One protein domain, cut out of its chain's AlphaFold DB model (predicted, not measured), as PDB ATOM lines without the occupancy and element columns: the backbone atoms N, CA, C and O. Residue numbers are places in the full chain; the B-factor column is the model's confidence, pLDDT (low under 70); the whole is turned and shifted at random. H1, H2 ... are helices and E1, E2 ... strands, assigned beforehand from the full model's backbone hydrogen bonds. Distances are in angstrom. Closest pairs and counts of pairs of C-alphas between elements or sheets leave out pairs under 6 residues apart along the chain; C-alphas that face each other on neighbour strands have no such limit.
ATOM      1  N   LYS A 500     143.488 143.626 171.221       93.69
ATOM      2  CA  LYS A 500     142.880 143.890 169.906       93.69
ATOM      3  C   LYS A 500     143.024 142.670 168.988       93.69
ATOM      4  O   LYS A 500     144.044 141.982 168.994       93.69
ATOM      5  N   ASN A 501     142.000 142.431 168.168       94.38
ATOM      6  CA  ASN A 501     142.067 141.477 167.062       94.38
ATOM      7  C   ASN A 501     142.565 142.174 165.786       94.38
ATOM      8  O   ASN A 501     142.097 143.263 165.444       94.38
ATOM      9  N   TYR A 502     143.428 141.489 165.047       96.94
ATOM     10  CA  TYR A 502     143.815 141.816 163.680       96.94
ATOM     11  C   TYR A 502     143.289 140.748 162.722       96.94
ATOM     12  O   TYR A 502     143.237 139.562 163.054       96.94
ATOM     13  N   GLU A 503     142.895 141.180 161.532       96.38
ATOM     14  CA  GLU A 503     142.553 140.322 160.402       96.38
ATOM     15  C   GLU A 503     143.860 139.813 159.777       96.38
ATOM     16  O   GLU A 503     144.774 140.604 159.522       96.38
ATOM     17  N   VAL A 504     143.984 138.497 159.584       97.00
ATOM     18  CA  VAL A 504     145.172 137.895 158.960       97.00
ATOM     19  C   VAL A 504     144.853 137.609 157.502       97.00
ATOM     20  O   VAL A 504     143.846 136.974 157.210       97.00
ATOM     21  N   ILE A 505     145.709 138.058 156.582       95.88
ATOM     22  CA  ILE A 505     145.520 137.822 155.146       95.88
ATOM     23  C   ILE A 505     146.769 137.155 154.556       95.88
ATOM     24  O   ILE A 505     147.854 137.739 154.622       95.88
ATOM     25  N   PRO A 506     146.657 135.944 153.974       96.25
ATOM     26  CA  PRO A 506     147.727 135.326 153.205       96.25
ATOM     27  C   PRO A 506     148.105 136.172 151.997       96.25
ATOM     28  O   PRO A 506     147.236 136.716 151.312       96.25
ATOM     29  N   THR A 507     149.395 136.246 151.678       95.00
ATOM     30  CA  THR A 507     149.883 137.150 150.626       95.00
ATOM     31  C   THR A 507     149.319 136.838 149.236       95.00
ATOM     32  O   THR A 507     149.149 137.762 148.443       95.00
ATOM     33  N   PHE A 508     148.880 135.599 148.976       92.81
ATOM     34  CA  PHE A 508     148.188 135.226 147.734       92.81
ATOM     35  C   PHE A 508     146.799 135.852 147.544       92.81
ATOM     36  O   PHE A 508     146.354 135.976 146.404       92.81
ATOM     37  N   GLN A 509     146.124 136.285 148.615       92.88
ATOM     38  CA  GLN A 509     144.845 136.997 148.508       92.88
ATOM     39  C   GLN A 509     145.025 138.498 148.227       92.88
ATOM     40  O   GLN A 509     144.060 139.182 147.892       92.88
ATOM     41  N   ILE A 510     146.248 139.029 148.342       91.56
ATOM     42  CA  ILE A 510     146.529 140.446 148.108       91.56
ATOM     43  C   ILE A 510     146.508 140.714 146.603       91.56
ATOM     44  O   ILE A 510     147.287 140.144 145.835       91.56
ATOM     45  N   VAL A 511     145.632 141.617 146.176       89.88
ATOM     46  CA  VAL A 511     145.477 142.017 144.769       89.88
ATOM     47  C   VAL A 511     145.555 143.529 144.584       89.88
ATOM     48  O   VAL A 511     146.170 143.972 143.621       89.88
ATOM     49  N   ASN A 512     145.034 144.334 145.514       88.69
ATOM     50  CA  ASN A 512     145.030 145.794 145.402       88.69
ATOM     51  C   ASN A 512     146.325 146.437 145.945       88.69
ATOM     52  O   ASN A 512     146.288 147.274 146.846       88.69
ATOM     53  N   VAL A 513     147.481 146.050 145.393       88.56
ATOM     54  CA  VAL A 513     148.793 146.697 145.618       88.56
ATOM     55  C   VAL A 513     149.608 146.720 144.311       88.56
ATOM     56  O   VAL A 513     149.356 145.882 143.446       88.56
ATOM     57  N   PRO A 514     150.611 147.608 144.141       88.88
ATOM     58  CA  PRO A 514     151.485 147.592 142.962       88.88
ATOM     59  C   PRO A 514     152.248 146.268 142.817       88.88
ATOM     60  O   PRO A 514     152.716 145.726 143.818       88.88
ATOM     61  N   ASP A 515     152.491 145.791 141.596       87.56
ATOM     62  CA  ASP A 515     153.082 144.461 141.350       87.56
ATOM     63  C   ASP A 515     154.458 144.257 142.000       87.56
ATOM     64  O   ASP A 515     154.742 143.194 142.553       87.56
ATOM     65  N   ARG A 516     155.300 145.302 142.030       89.69
ATOM     66  CA  ARG A 516     156.587 145.279 142.752       89.69
ATOM     67  C   ARG A 516     156.395 145.042 144.254       89.69
ATOM     68  O   ARG A 516     157.186 144.328 144.862       89.69
ATOM     69  N   VAL A 517     155.352 145.626 144.845       91.25
ATOM     70  CA  VAL A 517     154.991 145.424 146.254       91.25
ATOM     71  C   VAL A 517     154.392 144.031 146.441       91.25
ATOM     72  O   VAL A 517     154.821 143.326 147.344       91.25
ATOM     73  N   LYS A 518     153.487 143.586 145.554       90.38
ATOM     74  CA  LYS A 518     152.912 142.230 145.587       90.38
ATOM     75  C   LYS A 518     153.994 141.148 145.556       90.38
ATOM     76  O   LYS A 518     153.963 140.242 146.384       90.38
ATOM     77  N   LYS A 519     154.970 141.265 144.649       92.44
ATOM     78  CA  LYS A 519     156.094 140.327 144.533       92.44
ATOM     79  C   LYS A 519     156.920 140.269 145.823       92.44
ATOM     80  O   LYS A 519     157.066 139.195 146.395       92.44
ATOM     81  N   VAL A 520     157.372 141.420 146.329       94.56
ATOM     82  CA  VAL A 520     158.160 141.484 147.576       94.56
ATOM     83  C   VAL A 520     157.354 141.004 148.791       94.56
ATOM     84  O   VAL A 520     157.931 140.402 149.695       94.56
ATOM     85  N   LEU A 521     156.033 141.224 148.812       94.12
ATOM     86  CA  LEU A 521     155.150 140.688 149.850       94.12
ATOM     87  C   LEU A 521     155.132 139.153 149.828       94.12
ATOM     88  O   LEU A 521     155.421 138.536 150.850       94.12
ATOM     89  N   HIS A 522     154.858 138.553 148.665       92.12
ATOM     90  CA  HIS A 522     154.861 137.100 148.458       92.12
ATOM     91  C   HIS A 522     156.206 136.434 148.787       92.12
ATOM     92  O   HIS A 522     156.221 135.349 149.361       92.12
ATOM     93  N   GLU A 523     157.326 137.057 148.413       94.50
ATOM     94  CA  GLU A 523     158.671 136.493 148.596       94.50
ATOM     95  C   GLU A 523     159.132 136.480 150.060       94.50
ATOM     96  O   GLU A 523     159.942 135.635 150.436       94.50
ATOM     97  N   ARG A 524     158.658 137.426 150.884       94.25
ATOM     98  CA  ARG A 524     159.187 137.651 152.243       94.25
ATOM     99  C   ARG A 524     158.236 137.272 153.371       94.25
ATOM    100  O   ARG A 524     158.708 136.983 154.469       94.25
ATOM    101  N   TRP A 525     156.923 137.277 153.138       94.62
ATOM    102  CA  TRP A 525     155.929 137.005 154.175       94.62
ATOM    103  C   TRP A 525     154.811 136.102 153.644       94.62
ATOM    104  O   TRP A 525     154.258 136.328 152.569       94.62
ATOM    105  N   ARG A 526     154.420 135.084 154.422       93.25
ATOM    106  CA  ARG A 526     153.248 134.255 154.086       93.25
ATOM    107  C   ARG A 526     151.928 134.964 154.395       93.25
ATOM    108  O   ARG A 526     150.953 134.780 153.675       93.25
ATOM    109  N   TYR A 527     151.911 135.784 155.444       95.38
ATOM    110  CA  TYR A 527     150.728 136.486 155.937       95.38
ATOM    111  C   TYR A 527     151.053 137.951 156.232       95.38
ATOM    112  O   TYR A 527     152.172 138.265 156.641       95.38
ATOM    113  N   ILE A 528     150.055 138.820 156.102       94.88
ATOM    114  CA  ILE A 528     150.065 140.185 156.636       94.88
ATOM    115  C   ILE A 528     148.982 140.352 157.706       94.88
ATOM    116  O   ILE A 528     147.996 139.612 157.729       94.88
ATOM    117  N   LEU A 529     149.173 141.337 158.584       95.56
ATOM    118  CA  LEU A 529     148.227 141.714 159.634       95.56
ATOM    119  C   LEU A 529     147.567 143.041 159.261       95.56
ATOM    120  O   LEU A 529     148.256 143.997 158.902       95.56
ATOM    121  N   ILE A 530     146.240 143.101 159.346       94.94
ATOM    122  CA  ILE A 530     145.439 144.273 158.980       94.94
ATOM    123  C   ILE A 530     144.457 144.576 160.114       94.94
ATOM    124  O   ILE A 530     144.021 143.689 160.848       94.94
ATOM    125  N   GLU A 531     144.100 145.844 160.290       93.94
ATOM    126  CA  GLU A 531     143.034 146.220 161.216       93.94
ATOM    127  C   GLU A 531     141.696 145.580 160.822       93.94
ATOM    128  O   GLU A 531     141.332 145.554 159.646       93.94
ATOM    129  N   GLN A 532     140.949 145.095 161.816       91.75
ATOM    130  CA  GLN A 532     139.668 144.418 161.614       91.75
ATOM    131  C   GLN A 532     138.719 145.219 160.702       91.75
ATOM    132  O   GLN A 532     138.352 146.350 161.017       91.75
ATOM    133  N   GLY A 533     138.286 144.603 159.597       90.81
ATOM    134  CA  GLY A 533     137.344 145.194 158.641       90.81
ATOM    135  C   GLY A 533     138.007 145.937 157.480       90.81
ATOM    136  O   GLY A 533     137.330 146.238 156.497       90.81
ATOM    137  N   ARG A 534     139.324 146.172 157.544       90.75
ATOM    138  CA  ARG A 534     140.110 146.778 156.459       90.75
ATOM    139  C   ARG A 534     140.754 145.755 155.523       90.75
ATOM    140  O   ARG A 534     141.379 146.153 154.546       90.75
ATOM    141  N   GLY A 535     140.561 144.448 155.732       90.25
ATOM    142  CA  GLY A 535     141.052 143.416 154.809       90.25
ATOM    143  C   GLY A 535     140.589 143.585 153.357       90.25
ATOM    144  O   GLY A 535     141.322 143.267 152.416       90.25
ATOM    145  N   LYS A 536     139.405 144.181 153.160       89.88
ATOM    146  CA  LYS A 536     138.864 144.539 151.841       89.88
ATOM    147  C   LYS A 536     139.701 145.588 151.096       89.88
ATOM    148  O   LYS A 536     139.718 145.542 149.871       89.88
ATOM    149  N   ASP A 537     140.442 146.458 151.795       88.38
ATOM    150  CA  ASP A 537     141.305 147.481 151.176       88.38
ATOM    151  C   ASP A 537     142.362 146.845 150.247       88.38
ATOM    152  O   ASP A 537     142.739 147.448 149.243       88.38
ATOM    153  N   LEU A 538     142.830 145.631 150.574       87.94
ATOM    154  CA  LEU A 538     143.916 144.930 149.869       87.94
ATOM    155  C   LEU A 538     143.456 143.704 149.054       87.94
ATOM    156  O   LEU A 538     144.183 143.256 148.163       87.94
ATOM    157  N   THR A 539     142.262 143.170 149.341       89.38
ATOM    158  CA  THR A 539     141.686 141.974 148.686       89.38
ATOM    159  C   THR A 539     140.593 142.278 147.654       89.38
ATOM    160  O   THR A 539     140.231 141.396 146.877       89.38
ATOM    161  N   ALA A 540     140.071 143.509 147.598       86.69
ATOM    162  CA  ALA A 540     139.191 143.942 146.509       86.69
ATOM    163  C   ALA A 540     139.936 144.003 145.160       86.69
ATOM    164  O   ALA A 540     141.158 144.127 145.117       86.69
ATOM    165  N   ALA A 541     139.200 143.948 144.045       77.50
ATOM    166  CA  ALA A 541     139.785 144.037 142.705       77.50
ATOM    167  C   ALA A 541     140.637 145.311 142.537       77.50
ATOM    168  O   ALA A 541     140.203 146.411 142.888       77.50
ATOM    169  N   ALA A 542     141.847 145.152 141.994       69.69
ATOM    170  CA  ALA A 542     142.826 146.228 141.901       69.69
ATOM    171  C   ALA A 542     142.326 147.380 141.016       69.69
ATOM    172  O   ALA A 542     141.986 147.177 139.847       69.69
ATOM    173  N   LYS A 543     142.333 148.610 141.541       68.75
ATOM    174  CA  LYS A 543     142.011 149.796 140.739       68.75
ATOM    175  C   LYS A 543     143.202 150.167 139.854       68.75
ATOM    176  O   LYS A 543     144.133 150.835 140.293       68.75
ATOM    177  N   GLN A 544     143.170 149.754 138.592       74.06
ATOM    178  CA  GLN A 544     144.114 150.231 137.577       74.06
ATOM    179  C   GLN A 544     143.630 151.550 136.960       74.06
ATOM    180  O   GLN A 544     142.442 151.738 136.687       74.06
ATOM    181  N   CYS A 545     144.555 152.476 136.711       75.31
ATOM    182  CA  CYS A 545     144.261 153.729 136.029       75.31
ATOM    183  C   CYS A 545     143.942 153.472 134.549       75.31
ATOM    184  O   CYS A 545     144.817 153.073 133.780       75.31
ATOM    185  N   LYS A 546     142.717 153.798 134.111       76.25
ATOM    186  CA  LYS A 546     142.262 153.622 132.715       76.25
ATOM    187  C   LYS A 546     143.128 154.327 131.654       76.25
ATOM    188  O   LYS A 546     142.984 154.022 130.477       76.25
ATOM    189  N   ARG A 547     143.988 155.279 132.044       78.50
ATOM    190  CA  ARG A 547     144.823 156.083 131.130       78.50
ATOM    191  C   ARG A 547     146.269 155.590 130.992       78.50
ATOM    192  O   ARG A 547     146.900 155.894 129.989       78.50
ATOM    193  N   CYS A 548     146.803 154.872 131.981       81.44
ATOM    194  CA  CYS A 548     148.211 154.442 131.992       81.44
ATOM    195  C   CYS A 548     148.444 153.022 132.540       81.44
ATOM    196  O   CYS A 548     149.592 152.684 132.805       81.44
ATOM    197  N   SER A 549     147.373 152.253 132.785       75.44
ATOM    198  CA  SER A 549     147.311 150.928 133.446       75.44
ATOM    199  C   SER A 549     147.964 150.799 134.834       75.44
ATOM    200  O   SER A 549     147.717 149.818 135.533       75.44
ATOM    201  N   GLY A 550     148.712 151.805 135.293       73.75
ATOM    202  CA  GLY A 550     149.350 151.840 136.605       73.75
ATOM    203  C   GLY A 550     148.370 151.781 137.781       73.75
ATOM    204  O   GLY A 550     147.203 152.165 137.681       73.75
ATOM    205  N   PHE A 551     148.875 151.307 138.919       77.44
ATOM    206  CA  PHE A 551     148.125 151.161 140.168       77.44
ATOM    207  C   PHE A 551     147.569 152.501 140.687       77.44
ATOM    208  O   PHE A 551     148.320 153.463 140.850       77.44
ATOM    209  N   CYS A 552     146.273 152.548 141.007       71.19
ATOM    210  CA  CYS A 552     145.593 153.707 141.586       71.19
ATOM    211  C   CYS A 552     145.155 153.394 143.024       71.19
ATOM    212  O   CYS A 552     144.242 152.605 143.254       71.19
ATOM    213  N   ALA A 553     145.809 154.016 144.007       65.56
ATOM    214  CA  ALA A 553     145.626 153.692 145.425       65.56
ATOM    215  C   ALA A 553     144.257 154.095 146.015       65.56
ATOM    216  O   ALA A 553     143.930 153.673 147.124       65.56
ATOM    217  N   ARG A 554     143.473 154.920 145.308       56.38
ATOM    218  CA  ARG A 554     142.107 155.336 145.662       56.38
ATOM    219  C   ARG A 554     141.284 155.605 144.410       56.38
ATOM    220  O   ARG A 554     141.873 156.083 143.422       56.38
TER     221      ARG A 554
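AT A GLANCE: This is residues 500 to 554 of the 554 residues of the protein "BAH domain-containing protein" of Sporothrix schenckii 1099-18 (UniProt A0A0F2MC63). A two-stranded ribbon, E1 and E2, makes one end of a flat outline, with helix H1 in the loop that joins its strands. After the small helix H2, residues 540 to 554 run to the other end and fold back. The printed part has 55 residues, in the order E1, H1, E2, H2, mixed in class, with under half in named elements. It is only just compact, close to loose, with a radius of gyration of the C-alphas of 11.9 A and spans of 40 by 24 by 12 A.

IN THESE COORDINATES: Find C-alpha 501 at (142.067, 141.477, 167.062); from there E1, residues 501 to 506, runs 16.2 A. H1, residues 515 to 524, covers 14.2 A, and E2, residues 527 to 531, 13.5 A. H2, residues 536 to 539, covers 4.9 A and ends at C-alpha 539, (141.686, 141.974, 148.686).

HOW THE PARTS SIT: E1 and E2 are antiparallel at 144 degrees; look at N 503 and O 530, 2.8 A apart, within hydrogen-bond range. In H1 every O i to N i+4 pair is within range; H2 is too short for one, and its single O i to N i+3 pair is not. H2 is apart from E1 and H1.

THE WHOLE: The C-alphas farthest apart, Lys 500 and Arg 547, are 40.7 A apart. The printed part has no cut and no long link between named elements. Residues 542 to 543 and 553 to 554 have pLDDT under 70.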